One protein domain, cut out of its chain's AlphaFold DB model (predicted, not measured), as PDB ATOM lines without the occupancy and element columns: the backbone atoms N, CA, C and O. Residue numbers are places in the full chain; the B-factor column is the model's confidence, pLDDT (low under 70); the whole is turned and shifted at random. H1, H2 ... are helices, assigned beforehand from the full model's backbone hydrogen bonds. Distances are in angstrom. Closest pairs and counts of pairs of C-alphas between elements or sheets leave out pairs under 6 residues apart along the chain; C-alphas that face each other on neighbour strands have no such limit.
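Overview. This is residues 213 to 237 and 278 to 377 of the 377 residues of the protein "C2H2-type domain-containing protein" of Tropilaelaps mercedesae (UniProt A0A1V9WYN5). A helical hairpin, H5 and H6, has one end of H2 packed steeply on H6 and H3 on that end of H2; residues 222 to 237 of H1 stick out. The printed part has 125 residues, all helix in class, H1 to H6. It is compact, radius of gyration of the C-alphas 15.2 A, spanning 46 by 35 by 29 A.

Arrangement. H1, residues 218 to 237, touches no helix. At residues 290 to 294 of H2, residues 281 to 295, find it touching H3, residues 302 to 311; the closest C-alphas, Phe 294 and Phe 305, are 5.7 A apart. The hub, H6, residues 348 to 364, touches H2 with residues 349 to 353 alone, closest C-alphas Arg 291 and Phe 353, 6.8 A. H5, residues 324 to 344, forms a hairpin with H6 at a shallow tilt of 13 degrees, closest C-alphas Leu 342 and Lys 351, 5.7 A. H4, residues 314 to 318, only just touches H6, with 3 pairs of C-alphas within 8 A, the closest Thr 315 and Thr 364, 6.5 A. O i to N i+4 pairs are within hydrogen-bond range throughout H2, H3, H5 and H6, in 15 of 16 in H1 and 0 of 1 in H4, where 2 of 2 O i to N i+3 pairs are.

Along the chain. Find C-alpha 218 at (9.162, 18.126, 122.372); H1 runs 28.0 A from there. H5 runs 30.6 A; H6 runs 24.2 A to C-alpha 364 at (14.266, 14.427, 100.330).

Size, cuts and confidence. Residues 238 to 277 are not printed; C-alphas 237 and 278 are 27.3 A apart. Of the links printed whole, none is long. pLDDT is under 70 in 45 residues, among them 213 to 237.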
ATOM      1  N   PRO A 213       5.272   8.138 115.423       31.30
ATOM      2  CA  PRO A 213       6.546   7.739 116.025       31.30
ATOM      3  C   PRO A 213       6.781   8.327 117.425       31.30
ATOM      4  O   PRO A 213       6.170   9.321 117.804       31.30
ATOM      5  N   MET A 214       7.765   7.757 118.128       31.47
ATOM      6  CA  MET A 214       8.417   8.188 119.387       31.47
ATOM      7  C   MET A 214       8.871   9.666 119.490       31.47
ATOM      8  O   MET A 214       9.530  10.015 120.460       31.47
ATOM      9  N   ALA A 215       8.561  10.531 118.523       33.94
ATOM     10  CA  ALA A 215       9.165  11.855 118.365       33.94
ATOM     11  C   ALA A 215       8.464  12.999 119.129       33.94
ATOM     12  O   ALA A 215       9.030  14.080 119.241       33.94
ATOM     13  N   TYR A 216       7.286  12.794 119.731       34.47
ATOM     14  CA  TYR A 216       6.568  13.867 120.452       34.47
ATOM     15  C   TYR A 216       7.063  14.135 121.879       34.47
ATOM     16  O   TYR A 216       6.323  14.583 122.746       34.47
ATOM     17  N   THR A 217       8.353  13.932 122.120       35.66
ATOM     18  CA  THR A 217       9.066  14.375 123.321       35.66
ATOM     19  C   THR A 217       9.394  15.870 123.315       35.66
ATOM     20  O   THR A 217      10.260  16.279 124.074       35.66
ATOM     21  N   ALA A 218       8.756  16.720 122.507       38.28
ATOM     22  CA  ALA A 218       9.162  18.126 122.372       38.28
ATOM     23  C   ALA A 218       8.999  18.951 123.672       38.28
ATOM     24  O   ALA A 218       9.827  19.814 123.966       38.28
ATOM     25  N   THR A 219       8.007  18.651 124.515       33.56
ATOM     26  CA  THR A 219       7.817  19.369 125.792       33.56
ATOM     27  C   THR A 219       8.761  18.862 126.892       33.56
ATOM     28  O   THR A 219       9.240  19.649 127.706       33.56
ATOM     29  N   GLY A 220       9.109  17.569 126.874       32.84
ATOM     30  CA  GLY A 220      10.148  16.991 127.738       32.84
ATOM     31  C   GLY A 220      11.570  17.371 127.306       32.84
ATOM     32  O   GLY A 220      12.457  17.496 128.145       32.84
ATOM     33  N   TYR A 221      11.776  17.637 126.015       31.97
ATOM     34  CA  TYR A 221      13.061  18.039 125.454       31.97
ATOM     35  C   TYR A 221      13.502  19.429 125.903       31.97
ATOM     36  O   TYR A 221      14.685  19.610 126.155       31.97
ATOM     37  N   ARG A 222      12.578  20.397 126.034       36.69
ATOM     38  CA  ARG A 222      12.910  21.726 126.578       36.69
ATOM     39  C   ARG A 222      13.454  21.607 127.995       36.69
ATOM     40  O   ARG A 222      14.551  22.071 128.251       36.69
ATOM     41  N   ARG A 223      12.759  20.877 128.876       36.38
ATOM     42  CA  ARG A 223      13.197  20.711 130.269       36.38
ATOM     43  C   ARG A 223      14.527  19.968 130.377       36.38
ATOM     44  O   ARG A 223      15.381  20.392 131.133       36.38
ATOM     45  N   ILE A 224      14.724  18.910 129.589       34.28
ATOM     46  CA  ILE A 224      15.956  18.108 129.614       34.28
ATOM     47  C   ILE A 224      17.132  18.844 128.957       34.28
ATOM     48  O   ILE A 224      18.249  18.724 129.443       34.28
ATOM     49  N   LEU A 225      16.919  19.622 127.889       35.50
ATOM     50  CA  LEU A 225      17.971  20.461 127.298       35.50
ATOM     51  C   LEU A 225      18.302  21.658 128.184       35.50
ATOM     52  O   LEU A 225      19.476  21.985 128.300       35.50
ATOM     53  N   ASP A 226      17.316  22.267 128.839       40.72
ATOM     54  CA  ASP A 226      17.535  23.351 129.798       40.72
ATOM     55  C   ASP A 226      18.235  22.825 131.067       40.72
ATOM     56  O   ASP A 226      19.170  23.454 131.557       40.72
ATOM     57  N   GLU A 227      17.871  21.630 131.550       40.31
ATOM     58  CA  GLU A 227      18.548  20.926 132.651       40.31
ATOM     59  C   GLU A 227      19.969  20.482 132.253       40.31
ATOM     60  O   GLU A 227      20.899  20.646 133.039       40.31
ATOM     61  N   ALA A 228      20.181  19.990 131.027       36.28
ATOM     62  CA  ALA A 228      21.497  19.585 130.527       36.28
ATOM     63  C   ALA A 228      22.408  20.783 130.220       36.28
ATOM     64  O   ALA A 228      23.607  20.714 130.478       36.28
ATOM     65  N   LYS A 229      21.856  21.894 129.718       41.62
ATOM     66  CA  LYS A 229      22.571  23.160 129.502       41.62
ATOM     67  C   LYS A 229      22.923  23.799 130.845       41.62
ATOM     68  O   LYS A 229      24.073  24.166 131.042       41.62
ATOM     69  N   SER A 230      22.001  23.792 131.810       43.84
ATOM     70  CA  SER A 230      22.263  24.240 133.185       43.84
ATOM     71  C   SER A 230      23.314  23.375 133.896       43.84
ATOM     72  O   SER A 230      24.214  23.914 134.537       43.84
ATOM     73  N   ALA A 231      23.264  22.050 133.737       37.00
ATOM     74  CA  ALA A 231      24.266  21.135 134.285       37.00
ATOM     75  C   ALA A 231      25.636  21.295 133.602       37.00
ATOM     76  O   ALA A 231      26.668  21.243 134.273       37.00
ATOM     77  N   ASN A 232      25.667  21.540 132.289       38.31
ATOM     78  CA  ASN A 232      26.895  21.833 131.551       38.31
ATOM     79  C   ASN A 232      27.497  23.181 131.980       38.31
ATOM     80  O   ASN A 232      28.690  23.245 132.254       38.31
ATOM     81  N   ASP A 233      26.679  24.221 132.156       45.69
ATOM     82  CA  ASP A 233      27.115  25.538 132.637       45.69
ATOM     83  C   ASP A 233      27.631  25.482 134.087       45.69
ATOM     84  O   ASP A 233      28.597  26.163 134.435       45.69
ATOM     85  N   GLN A 234      27.035  24.637 134.936       45.53
ATOM     86  CA  GLN A 234      27.531  24.362 136.291       45.53
ATOM     87  C   GLN A 234      28.844  23.568 136.277       45.53
ATOM     88  O   GLN A 234      29.737  23.857 137.069       45.53
ATOM     89  N   THR A 235      28.995  22.615 135.355       41.88
ATOM     90  CA  THR A 235      30.224  21.817 135.203       41.88
ATOM     91  C   THR A 235      31.377  22.664 134.658       41.88
ATOM     92  O   THR A 235      32.507  22.525 135.120       41.88
ATOM     93  N   VAL A 236      31.096  23.587 133.732       48.62
ATOM     94  CA  VAL A 236      32.075  24.547 133.198       48.62
ATOM     95  C   VAL A 236      32.494  25.553 134.273       48.62
ATOM     96  O   VAL A 236      33.692  25.723 134.486       48.62
ATOM     97  N   LYS A 237      31.549  26.128 135.034       56.00
ATOM     98  CA  LYS A 237      31.871  27.003 136.181       56.00
ATOM     99  C   LYS A 237      32.696  26.288 137.250       56.00
ATOM    100  O   LYS A 237      33.666  26.846 137.751       56.00
ATOM    101  N   LEU A 278      17.474   6.138 126.447       38.97
ATOM    102  CA  LEU A 278      16.239   6.916 126.247       38.97
ATOM    103  C   LEU A 278      16.028   7.280 124.760       38.97
ATOM    104  O   LEU A 278      16.893   7.836 124.092       38.97
ATOM    105  N   GLN A 279      14.843   6.950 124.228       42.97
ATOM    106  CA  GLN A 279      14.438   6.926 122.801       42.97
ATOM    107  C   GLN A 279      14.451   8.260 122.025       42.97
ATOM    108  O   GLN A 279      14.085   8.314 120.853       42.97
ATOM    109  N   VAL A 280      14.925   9.310 122.671       45.50
ATOM    110  CA  VAL A 280      15.140  10.668 122.176       45.50
ATOM    111  C   VAL A 280      16.447  10.788 121.356       45.50
ATOM    112  O   VAL A 280      16.607  11.638 120.483       45.50
ATOM    113  N   ASP A 281      17.354   9.841 121.552       52.12
ATOM    114  CA  ASP A 281      18.710   9.852 121.025       52.12
ATOM    115  C   ASP A 281      18.862   9.661 119.505       52.12
ATOM    116  O   ASP A 281      19.864  10.098 118.947       52.12
ATOM    117  N   SER A 282      17.940   8.991 118.803       59.72
ATOM    118  CA  SER A 282      18.242   8.507 117.440       59.72
ATOM    119  C   SER A 282      18.417   9.634 116.423       59.72
ATOM    120  O   SER A 282      19.401   9.626 115.692       59.72
ATOM    121  N   LEU A 283      17.508  10.618 116.385       69.25
ATOM    122  CA  LEU A 283      17.572  11.696 115.391       69.25
ATOM    123  C   LEU A 283      18.799  12.582 115.616       69.25
ATOM    124  O   LEU A 283      19.551  12.848 114.684       69.25
ATOM    125  N   VAL A 284      19.027  13.004 116.861       69.31
ATOM    126  CA  VAL A 284      20.188  13.828 117.211       69.31
ATOM    127  C   VAL A 284      21.490  13.052 116.985       69.31
ATOM    128  O   VAL A 284      22.442  13.620 116.452       69.31
ATOM    129  N   LYS A 285      21.540  11.746 117.288       69.12
ATOM    130  CA  LYS A 285      22.692  10.886 116.954       69.12
ATOM    131  C   LYS A 285      22.913  10.786 115.448       69.12
ATOM    132  O   LYS A 285      24.054  10.885 115.006       69.12
ATOM    133  N   ASP A 286      21.856  10.620 114.664       77.94
ATOM    134  CA  ASP A 286      21.948  10.524 113.209       77.94
ATOM    135  C   ASP A 286      22.395  11.850 112.571       77.94
ATOM    136  O   ASP A 286      23.286  11.853 111.718       77.94
ATOM    137  N   LEU A 287      21.860  12.988 113.031       81.81
ATOM    138  CA  LEU A 287      22.289  14.324 112.603       81.81
ATOM    139  C   LEU A 287      23.750  14.590 112.982       81.81
ATOM    140  O   LEU A 287      24.535  15.017 112.134       81.81
ATOM    141  N   ASN A 288      24.140  14.273 114.219       82.06
ATOM    142  CA  ASN A 288      25.517  14.429 114.681       82.06
ATOM    143  C   ASN A 288      26.482  13.500 113.943       82.06
ATOM    144  O   ASN A 288      27.593  13.904 113.622       82.06
ATOM    145  N   ARG A 289      26.062  12.283 113.585       83.31
ATOM    146  CA  ARG A 289      26.874  11.378 112.765       83.31
ATOM    147  C   ARG A 289      27.193  11.984 111.398       83.31
ATOM    148  O   ARG A 289      28.332  11.886 110.946       83.31
ATOM    149  N   ILE A 290      26.213  12.612 110.745       88.19
ATOM    150  CA  ILE A 290      26.439  13.303 109.467       88.19
ATOM    151  C   ILE A 290      27.299  14.549 109.689       88.19
ATOM    152  O   ILE A 290      28.214  14.797 108.903       88.19
ATOM    153  N   ARG A 291      27.049  15.298 110.773       88.06
ATOM    154  CA  ARG A 291      27.829  16.480 111.159       88.06
ATOM    155  C   ARG A 291      29.301  16.145 111.326       88.06
ATOM    156  O   ARG A 291      30.119  16.737 110.636       88.06
ATOM    157  N   PHE A 292      29.639  15.187 112.182       84.44
ATOM    158  CA  PHE A 292      31.027  14.816 112.449       84.44
ATOM    159  C   PHE A 292      31.733  14.327 111.185       84.44
ATOM    160  O   PHE A 292      32.805  14.829 110.867       84.44
ATOM    161  N   ALA A 293      31.085  13.469 110.393       81.69
ATOM    162  CA  ALA A 293      31.651  13.015 109.124       81.69
ATOM    163  C   ALA A 293      31.867  14.162 108.117       81.69
ATOM    164  O   ALA A 293      32.805  14.126 107.326       81.69
ATOM    165  N   PHE A 294      31.015  15.192 108.127       89.19
ATOM    166  CA  PHE A 294      31.217  16.389 107.312       89.19
ATOM    167  C   PHE A 294      32.354  17.267 107.847       89.19
ATOM    168  O   PHE A 294      33.188  17.715 107.061       89.19
ATOM    169  N   LEU A 295      32.437  17.469 109.165       85.12
ATOM    170  CA  LEU A 295      33.512  18.234 109.800       85.12
ATOM    171  C   LEU A 295      34.889  17.601 109.557       85.12
ATOM    172  O   LEU A 295      35.846  18.322 109.284       85.12
ATOM    173  N   GLU A 296      34.979  16.269 109.541       87.75
ATOM    174  CA  GLU A 296      36.206  15.527 109.206       87.75
ATOM    175  C   GLU A 296      36.729  15.824 107.791       87.75
ATOM    176  O   GLU A 296      37.930  15.707 107.536       87.75
ATOM    177  N   THR A 297      35.869  16.269 106.866       91.00
ATOM    178  CA  THR A 297      36.313  16.671 105.519       91.00
ATOM    179  C   THR A 297      37.132  17.964 105.520       91.00
ATOM    180  O   THR A 297      37.718  18.303 104.489       91.00
ATOM    181  N   ASN A 298      37.167  18.697 106.644       90.62
ATOM    182  CA  ASN A 298      37.803  20.010 106.785       90.62
ATOM    183  C   ASN A 298      37.416  20.976 105.651       90.62
ATOM    184  O   ASN A 298      38.218  21.779 105.174       90.62
ATOM    185  N   SER A 299      36.171  20.875 105.180       92.00
ATOM    186  CA  SER A 299      35.669  21.633 104.046       92.00
ATOM    187  C   SER A 299      34.270  22.156 104.313       92.00
ATOM    188  O   SER A 299      33.446  21.502 104.938       92.00
ATOM    189  N   VAL A 300      33.987  23.331 103.763       94.88
ATOM    190  CA  VAL A 300      32.661  23.960 103.778       94.88
ATOM    191  C   VAL A 300      31.931  23.789 102.448       94.88
ATOM    192  O   VAL A 300      30.890  24.395 102.241       94.88
ATOM    193  N   ARG A 301      32.485  23.013 101.506       96.25
ATOM    194  CA  ARG A 301      31.906  22.854 100.169       96.25
ATOM    195  C   ARG A 301      30.750  21.862 100.169       96.25
ATOM    196  O   ARG A 301      30.844  20.773 100.740       96.25
ATOM    197  N   PHE A 302      29.700  22.200  99.425       95.62
ATOM    198  CA  PHE A 302      28.528  21.345  99.267       95.62
ATOM    199  C   PHE A 302      28.860  19.973  98.663       95.62
ATOM    200  O   PHE A 302      28.236  18.986  99.046       95.62
ATOM    201  N   GLU A 303      29.845  19.858  97.761       96.62
ATOM    202  CA  GLU A 303      30.177  18.556  97.160       96.62
ATOM    203  C   GLU A 303      30.657  17.537  98.204       96.62
ATOM    204  O   GLU A 303      30.298  16.359  98.131       96.62
ATOM    205  N   HIS A 304      31.413  17.996  99.205       93.81
ATOM    206  CA  HIS A 304      31.897  17.154 100.297       93.81
ATOM    207  C   HIS A 304      30.764  16.762 101.246       93.81
ATOM    208  O   HIS A 304      30.632  15.580 101.568       93.81
ATOM    209  N   PHE A 305      29.874  17.700 101.584       97.00
ATOM    210  CA  PHE A 305      28.637  17.380 102.301       97.00
ATOM    211  C   PHE A 305      27.808  16.332 101.551       97.00
ATOM    212  O   PHE A 305      27.425  15.313 102.120       97.00
ATOM    213  N   ALA A 306      27.567  16.536 100.255       95.38
ATOM    214  CA  ALA A 306      26.768  15.629  99.441       95.38
ATOM    215  C   ALA A 306      27.407  14.234  99.340       95.38
ATOM    216  O   ALA A 306      26.693  13.228  99.322       95.38
ATOM    217  N   SER A 307      28.741  14.156  99.294       95.00
ATOM    218  CA  SER A 307      29.481  12.891  99.351       95.00
ATOM    219  C   SER A 307      29.252  12.162 100.680       95.00
ATOM    220  O   SER A 307      28.853  10.992 100.675       95.00
ATOM    221  N   VAL A 308      29.400  12.862 101.811       93.56
ATOM    222  CA  VAL A 308      29.139  12.325 103.158       93.56
ATOM    223  C   VAL A 308      27.689  11.858 103.290       93.56
ATOM    224  O   VAL A 308      27.429  10.717 103.674       93.56
ATOM    225  N   PHE A 309      26.737  12.695 102.881       91.31
ATOM    226  CA  PHE A 309      25.305  12.424 102.960       91.31
ATOM    227  C   PHE A 309      24.903  11.165 102.170       91.31
ATOM    228  O   PHE A 309      24.128  10.333 102.653       91.31
ATOM    229  N   ARG A 310      25.466  10.972 100.967       93.00
ATOM    230  CA  ARG A 310      25.251   9.755 100.164       93.00
ATOM    231  C   ARG A 310      25.931   8.533 100.776       93.00
ATOM    232  O   ARG A 310      25.306   7.476 100.844       93.00
ATOM    233  N   THR A 311      27.172   8.679 101.237       92.12
ATOM    234  CA  THR A 311      27.968   7.587 101.826       92.12
ATOM    235  C   THR A 311      27.295   7.024 103.074       92.12
ATOM    236  O   THR A 311      27.153   5.809 103.213       92.12
ATOM    237  N   LEU A 312      26.774   7.903 103.932       87.25
ATOM    238  CA  LEU A 312      26.024   7.522 105.128       87.25
ATOM    239  C   LEU A 312      24.584   7.079 104.836       87.25
ATOM    240  O   LEU A 312      23.878   6.662 105.751       87.25
ATOM    241  N   ARG A 313      24.138   7.134 103.572       88.06
ATOM    242  CA  ARG A 313      22.756   6.838 103.156       88.06
ATOM    243  C   ARG A 313      21.727   7.651 103.950       88.06
ATOM    244  O   ARG A 313      20.654   7.144 104.276       88.06
ATOM    245  N   ALA A 314      22.040   8.917 104.220       85.25
ATOM    246  CA  ALA A 314      21.244   9.805 105.067       85.25
ATOM    247  C   ALA A 314      19.827  10.077 104.527       85.25
ATOM    248  O   ALA A 314      18.932  10.426 105.285       85.25
ATOM    249  N   THR A 315      19.560   9.818 103.241       82.06
ATOM    250  CA  THR A 315      18.193   9.835 102.687       82.06
ATOM    251  C   THR A 315      17.246   8.859 103.390       82.06
ATOM    252  O   THR A 315      16.037   9.079 103.390       82.06
ATOM    253  N   LYS A 316      17.776   7.789 103.999       79.75
ATOM    254  CA  LYS A 316      16.989   6.813 104.759       79.75
ATOM    255  C   LYS A 316      16.462   7.352 106.084       79.75
ATOM    256  O   LYS A 316      15.493   6.788 106.575       79.75
ATOM    257  N   LEU A 317      17.031   8.442 106.611       73.25
ATOM    258  CA  LEU A 317      16.494   9.130 107.792       73.25
ATOM    259  C   LEU A 317      15.052   9.576 107.579       73.25
ATOM    260  O   LEU A 317      14.260   9.613 108.510       73.25
ATOM    261  N   PHE A 318      14.705   9.869 106.329       72.81
ATOM    262  CA  PHE A 318      13.390  10.361 105.955       72.81
ATOM    263  C   PHE A 318      12.449   9.245 105.481       72.81
ATOM    264  O   PHE A 318      11.335   9.542 105.064       72.81
ATOM    265  N   GLN A 319      12.871   7.975 105.517       68.00
ATOM    266  CA  GLN A 319      12.112   6.822 105.016       68.00
ATOM    267  C   GLN A 319      11.518   5.985 106.158       68.00
ATOM    268  O   GLN A 319      12.001   6.007 107.280       68.00
ATOM    269  N   GLY A 320      10.483   5.193 105.857       64.06
ATOM    270  CA  GLY A 320       9.904   4.238 106.816       64.06
ATOM    271  C   GLY A 320       8.724   4.762 107.641       64.06
ATOM    272  O   GLY A 320       8.265   4.075 108.550       64.06
ATOM    273  N   PHE A 321       8.190   5.940 107.313       64.69
ATOM    274  CA  PHE A 321       6.991   6.471 107.964       64.69
ATOM    275  C   PHE A 321       5.725   5.721 107.529       64.69
ATOM    276  O   PHE A 321       5.468   5.550 106.339       64.69
ATOM    277  N   GLY A 322       4.913   5.304 108.507       50.53
ATOM    278  CA  GLY A 322       3.668   4.558 108.276       50.53
ATOM    279  C   GLY A 322       2.520   5.393 107.699       50.53
ATOM    280  O   GLY A 322       1.552   4.829 107.193       50.53
ATOM    281  N   ASN A 323       2.603   6.728 107.761       61.16
ATOM    282  CA  ASN A 323       1.676   7.640 107.092       61.16
ATOM    283  C   ASN A 323       2.311   9.012 106.797       61.16
ATOM    284  O   ASN A 323       3.344   9.382 107.356       61.16
ATOM    285  N   GLU A 324       1.653   9.772 105.922       65.12
ATOM    286  CA  GLU A 324       2.101  11.087 105.451       65.12
ATOM    287  C   GLU A 324       2.148  12.158 106.553       65.12
ATOM    288  O   GLU A 324       3.038  13.005 106.545       65.12
ATOM    289  N   LEU A 325       1.239  12.092 107.532       59.81
ATOM    290  CA  LEU A 325       1.233  13.003 108.678       59.81
ATOM    291  C   LEU A 325       2.491  12.821 109.542       59.81
ATOM    292  O   LEU A 325       3.108  13.803 109.934       59.81
ATOM    293  N   SER A 326       2.915  11.573 109.766       58.44
ATOM    294  CA  SER A 326       4.149  11.243 110.495       58.44
ATOM    295  C   SER A 326       5.379  11.776 109.780       58.44
ATOM    296  O   SER A 326       6.264  12.333 110.417       58.44
ATOM    297  N   ALA A 327       5.421  11.618 108.453       66.62
ATOM    298  CA  ALA A 327       6.512  12.146 107.645       66.62
ATOM    299  C   ALA A 327       6.553  13.678 107.709       66.62
ATOM    300  O   ALA A 327       7.629  14.249 107.827       66.62
ATOM    301  N   ARG A 328       5.395  14.351 107.662       71.56
ATOM    302  CA  ARG A 328       5.317  15.815 107.754       71.56
ATOM    303  C   ARG A 328       5.832  16.335 109.095       71.56
ATOM    304  O   ARG A 328       6.659  17.234 109.088       71.56
ATOM    305  N   VAL A 329       5.393  15.744 110.201       63.75
ATOM    306  CA  VAL A 329       5.813  16.182 111.542       63.75
ATOM    307  C   VAL A 329       7.297  15.913 111.763       63.75
ATOM    308  O   VAL A 329       8.006  16.808 112.188       63.75
ATOM    309  N   PHE A 330       7.805  14.746 111.363       74.94
ATOM    310  CA  PHE A 330       9.240  14.479 111.457       74.94
ATOM    311  C   PHE A 330      10.087  15.517 110.705       74.94
ATOM    312  O   PHE A 330      11.138  15.933 111.177       74.94
ATOM    313  N   ILE A 331       9.632  15.947 109.527       80.19
ATOM    314  CA  ILE A 331      10.303  16.996 108.756       80.19
ATOM    315  C   ILE A 331      10.244  18.352 109.473       80.19
ATOM    316  O   ILE A 331      11.244  19.065 109.465       80.19
ATOM    317  N   GLU A 332       9.110  18.697 110.091       78.12
ATOM    318  CA  GLU A 332       8.967  19.907 110.918       78.12
ATOM    319  C   GLU A 332       9.938  19.878 112.111       78.12
ATOM    320  O   GLU A 332      10.663  20.849 112.318       78.12
ATOM    321  N   ASP A 333      10.053  18.743 112.809       72.25
ATOM    322  CA  ASP A 333      10.967  18.572 113.947       72.25
ATOM    323  C   ASP A 333      12.441  18.719 113.526       72.25
ATOM    324  O   ASP A 333      13.234  19.383 114.197       72.25
ATOM    325  N   VAL A 334      12.824  18.133 112.384       82.62
ATOM    326  CA  VAL A 334      14.180  18.285 111.827       82.62
ATOM    327  C   VAL A 334      14.470  19.748 111.490       82.62
ATOM    328  O   VAL A 334      15.575  20.222 111.753       82.62
ATOM    329  N   PHE A 335      13.502  20.473 110.923       85.19
ATOM    330  CA  PHE A 335      13.657  21.899 110.646       85.19
ATOM    331  C   PHE A 335      13.778  22.729 111.921       85.19
ATOM    332  O   PHE A 335      14.674  23.567 111.978       85.19
ATOM    333  N   GLU A 336      12.964  22.477 112.946       79.12
ATOM    334  CA  GLU A 336      13.045  23.208 114.217       79.12
ATOM    335  C   GLU A 336      14.421  23.038 114.880       79.12
ATOM    336  O   GLU A 336      15.043  24.025 115.276       79.12
ATOM    337  N   VAL A 337      14.934  21.800 114.950       78.19
ATOM    338  CA  VAL A 337      16.261  21.517 115.527       78.19
ATOM    339  C   VAL A 337      17.358  22.242 114.749       78.19
ATOM    340  O   VAL A 337      18.189  22.925 115.346       78.19
ATOM    341  N   LEU A 338      17.348  22.130 113.418       84.19
ATOM    342  CA  LEU A 338      18.367  22.740 112.566       84.19
ATOM    343  C   LEU A 338      18.315  24.272 112.600       84.19
ATOM    344  O   LEU A 338      19.365  24.903 112.631       84.19
ATOM    345  N   LEU A 339      17.127  24.882 112.605       84.56
ATOM    346  CA  LEU A 339      16.985  26.340 112.667       84.56
ATOM    347  C   LEU A 339      17.457  26.897 114.015       84.56
ATOM    348  O   LEU A 339      18.201  27.875 114.024       84.56
ATOM    349  N   ARG A 340      17.146  26.228 115.135       76.50
ATOM    350  CA  ARG A 340      17.658  26.634 116.454       76.50
ATOM    351  C   ARG A 340      19.181  26.535 116.530       76.50
ATOM    352  O   ARG A 340      19.845  27.461 116.980       76.50
ATOM    353  N   GLU A 341      19.760  25.446 116.026       80.50
ATOM    354  CA  GLU A 341      21.220  25.320 115.953       80.50
ATOM    355  C   GLU A 341      21.861  26.351 115.008       80.50
ATOM    356  O   GLU A 341      23.029  26.696 115.184       80.50
ATOM    357  N   LEU A 342      21.131  26.835 113.995       85.69
ATOM    358  CA  LEU A 342      21.623  27.868 113.080       85.69
ATOM    359  C   LEU A 342      21.776  29.215 113.791       85.69
ATOM    360  O   LEU A 342      22.750  29.927 113.525       85.69
ATOM    361  N   GLU A 343      20.817  29.544 114.658       78.12
ATOM    362  CA  GLU A 343      20.811  30.743 115.502       78.12
ATOM    363  C   GLU A 343      21.910  30.682 116.567       78.12
ATOM    364  O   GLU A 343      22.663  31.643 116.715       78.12
ATOM    365  N   ASP A 344      22.050  29.533 117.235       72.50
ATOM    366  CA  ASP A 344      22.972  29.344 118.364       72.50
ATOM    367  C   ASP A 344      24.440  29.111 117.949       72.50
ATOM    368  O   ASP A 344      25.353  29.220 118.767       72.50
ATOM    369  N   SER A 345      24.709  28.727 116.698       78.81
ATOM    370  CA  SER A 345      26.063  28.359 116.272       78.81
ATOM    371  C   SER A 345      26.890  29.571 115.852       78.81
ATOM    372  O   SER A 345      26.602  30.173 114.828       78.81
ATOM    373  N   ASP A 346      28.041  29.816 116.478       76.69
ATOM    374  CA  ASP A 346      29.013  30.818 115.994       76.69
ATOM    375  C   ASP A 346      29.977  30.284 114.917       76.69
ATOM    376  O   ASP A 346      30.633  31.042 114.198       76.69
ATOM    377  N   SER A 347      30.052  28.961 114.748       87.81
ATOM    378  CA  SER A 347      30.959  28.320 113.789       87.81
ATOM    379  C   SER A 347      30.433  28.400 112.355       87.81
ATOM    380  O   SER A 347      29.372  27.860 112.034       87.81
ATOM    381  N   PHE A 348      31.218  29.004 111.454       89.19
ATOM    382  CA  PHE A 348      30.897  29.087 110.024       89.19
ATOM    383  C   PHE A 348      30.694  27.704 109.387       89.19
ATOM    384  O   PHE A 348      29.761  27.501 108.610       89.19
ATOM    385  N   THR A 349      31.524  26.726 109.756       84.56
ATOM    386  CA  THR A 349      31.427  25.350 109.248       84.56
ATOM    387  C   THR A 349      30.146  24.659 109.716       84.56
ATOM    388  O   THR A 349      29.504  23.960 108.929       84.56
ATOM    389  N   ASN A 350      29.720  24.899 110.961       85.62
ATOM    390  CA  ASN A 350      28.449  24.382 111.473       85.62
ATOM    391  C   ASN A 350      27.253  25.054 110.791       85.62
ATOM    392  O   ASN A 350      26.329  24.356 110.384       85.62
ATOM    393  N   LYS A 351      27.293  26.375 110.558       92.19
ATOM    394  CA  LYS A 351      26.251  27.061 109.771       92.19
ATOM    395  C   LYS A 351      26.143  26.483 108.358       92.19
ATOM    396  O   LYS A 351      25.037  26.215 107.893       92.19
ATOM    397  N   ALA A 352      27.274  26.227 107.695       93.00
ATOM    398  CA  ALA A 352      27.295  25.593 106.377       93.00
ATOM    399  C   ALA A 352      26.664  24.189 106.405       93.00
ATOM    400  O   ALA A 352      25.807  23.888 105.574       93.00
ATOM    401  N   PHE A 353      27.020  23.361 107.395       94.50
ATOM    402  CA  PHE A 353      26.398  22.051 107.608       94.50
ATOM    403  C   PHE A 353      24.876  22.153 107.755       94.50
ATOM    404  O   PHE A 353      24.141  21.436 107.077       94.50
ATOM    405  N   ILE A 354      24.405  23.054 108.617       93.44
ATOM    406  CA  ILE A 354      22.985  23.218 108.928       93.44
ATOM    407  C   ILE A 354      22.205  23.649 107.684       93.44
ATOM    408  O   ILE A 354      21.190  23.036 107.355       93.44
ATOM    409  N   ILE A 355      22.713  24.628 106.931       95.44
ATOM    410  CA  ILE A 355      22.101  25.075 105.669       95.44
ATOM    411  C   ILE A 355      22.010  23.915 104.669       95.44
ATOM    412  O   ILE A 355      20.978  23.724 104.018       95.44
ATOM    413  N   TYR A 356      23.061  23.101 104.558       97.25
ATOM    414  CA  TYR A 356      23.059  21.939 103.672       97.25
ATOM    415  C   TYR A 356      22.105  20.839 104.135       97.25
ATOM    416  O   TYR A 356      21.456  20.210 103.296       97.25
ATOM    417  N   MET A 357      21.957  20.641 105.443       94.44
ATOM    418  CA  MET A 357      20.973  19.722 106.008       94.44
ATOM    419  C   MET A 357      19.538  20.204 105.801       94.44
ATOM    420  O   MET A 357      18.694  19.385 105.439       94.44
ATOM    421  N   LEU A 358      19.255  21.500 105.952       94.00
ATOM    422  CA  LEU A 358      17.945  22.087 105.641       94.00
ATOM    423  C   LEU A 358      17.596  21.874 104.163       94.00
ATOM    424  O   LEU A 358      16.516  21.375 103.838       94.00
ATOM    425  N   TYR A 359      18.549  22.164 103.269       94.50
ATOM    426  CA  TYR A 359      18.412  21.910 101.835       94.50
ATOM    427  C   TYR A 359      18.150  20.425 101.553       94.50
ATOM    428  O   TYR A 359      17.162  20.079 100.903       94.50
ATOM    429  N   ALA A 360      18.997  19.531 102.069       92.06
ATOM    430  CA  ALA A 360      18.862  18.095 101.853       92.06
ATOM    431  C   ALA A 360      17.500  17.588 102.337       92.06
ATOM    432  O   ALA A 360      16.773  16.976 101.556       92.06
ATOM    433  N   THR A 361      17.124  17.938 103.570       90.56
ATOM    434  CA  THR A 361      15.851  17.572 104.200       90.56
ATOM    435  C   THR A 361      14.669  18.010 103.346       90.56
ATOM    436  O   THR A 361      13.805  17.181 103.070       90.56
ATOM    437  N   TYR A 362      14.654  19.255 102.847       92.12
ATOM    438  CA  TYR A 362      13.584  19.779 101.990       92.12
ATOM    439  C   TYR A 362      13.420  19.008 100.671       92.12
ATOM    440  O   TYR A 362      12.301  18.711 100.235       92.12
ATOM    441  N   PHE A 363      14.525  18.647 100.018       89.44
ATOM    442  CA  PHE A 363      14.465  17.941  98.737       89.44
ATOM    443  C   PHE A 363      14.198  16.439  98.880       89.44
ATOM    444  O   PHE A 363      13.662  15.840  97.941       89.44
ATOM    445  N   THR A 364      14.495  15.850 100.041       86.56
ATOM    446  CA  THR A 364      14.266  14.427 100.330       86.56
ATOM    447  C   THR A 364      12.955  14.138 101.062       86.56
ATOM    448  O   THR A 364      12.694  12.978 101.380       86.56
ATOM    449  N   GLN A 365      12.115  15.150 101.312       85.19
ATOM    450  CA  GLN A 365      10.811  14.967 101.958       85.19
ATOM    451  C   GLN A 365       9.922  13.988 101.186       85.19
ATOM    452  O   GLN A 365       9.767  14.082  99.963       85.19
ATOM    453  N   ILE A 366       9.280  13.087 101.929       77.38
ATOM    454  CA  ILE A 366       8.315  12.126 101.380       77.38
ATOM    455  C   ILE A 366       6.887  12.701 101.377       77.38
ATOM    456  O   ILE A 366       6.070  12.297 100.552       77.38
ATOM    457  N   CYS A 367       6.583  13.669 102.248       74.75
ATOM    458  CA  CYS A 367       5.258  14.283 102.361       74.75
ATOM    459  C   CYS A 367       4.896  15.180 101.157       74.75
ATOM    460  O   CYS A 367       5.752  15.838 100.553       74.75
ATOM    461  N   ARG A 368       3.603  15.214 100.805       79.44
ATOM    462  CA  ARG A 368       3.024  16.042  99.740       79.44
ATOM    463  C   ARG A 368       1.774  16.802 100.251       79.44
ATOM    464  O   ARG A 368       0.897  16.236 100.893       79.44
ATOM    465  N   PRO A 369       1.655  18.120 100.006       83.44
ATOM    466  CA  PRO A 369       2.721  19.020  99.568       83.44
ATOM    467  C   PRO A 369       3.912  19.012 100.541       83.44
ATOM    468  O   PRO A 369       3.767  18.624 101.705       83.44
ATOM    469  N   ARG A 370       5.081  19.412 100.023       87.06
ATOM    470  CA  ARG A 370       6.303  19.572 100.818       87.06
ATOM    471  C   ARG A 370       6.065  20.597 101.922       87.06
ATOM    472  O   ARG A 370       5.434  21.623 101.668       87.06
ATOM    473  N   THR A 371       6.590  20.325 103.106       84.38
ATOM    474  CA  THR A 371       6.616  21.284 104.207       84.38
ATOM    475  C   THR A 371       7.643  22.374 103.879       84.38
ATOM    476  O   THR A 371       8.795  22.031 103.585       84.38
ATOM    477  N   PRO A 372       7.258  23.661 103.865       86.81
ATOM    478  CA  PRO A 372       8.208  24.754 103.680       86.81
ATOM    479  C   PRO A 372       9.158  24.866 104.879       86.81
ATOM    480  O   PRO A 372       8.843  24.411 105.975       86.81
ATOM    481  N   VAL A 373      10.328  25.464 104.656       86.06
ATOM    482  CA  VAL A 373      11.207  25.897 105.749       86.06
ATOM    483  C   VAL A 373      10.739  27.290 106.157       86.06
ATOM    484  O   VAL A 373      10.891  28.225 105.369       86.06
ATOM    485  N   ASP A 374      10.145  27.424 107.341       81.00
ATOM    486  CA  ASP A 374       9.729  28.718 107.885       81.00
ATOM    487  C   ASP A 374      10.858  29.320 108.727       81.00
ATOM    488  O   ASP A 374      11.195  28.810 109.789       81.00
ATOM    489  N   PHE A 375      11.432  30.427 108.251       71.69
ATOM    490  CA  PHE A 375      12.467  31.203 108.955       71.69
ATOM    491  C   PHE A 375      11.878  32.266 109.902       71.69
ATOM    492  O   PHE A 375      12.577  33.194 110.299       71.69
ATOM    493  N   LEU A 376      10.573  32.194 110.186       48.09
ATOM    494  CA  LEU A 376       9.837  33.164 110.995       48.09
ATOM    495  C   LEU A 376       9.556  32.571 112.380       48.09
ATOM    496  O   LEU A 376       8.441  32.122 112.641       48.09
ATOM    497  N   TYR A 377      10.565  32.575 113.245       44.03
ATOM    498  CA  TYR A 377      10.396  32.500 114.695       44.03
ATOM    499  C   TYR A 377      11.250  33.564 115.373       44.03
ATOM    500  O   TYR A 377      12.328  33.876 114.822       44.03
TER     501      TYR A 377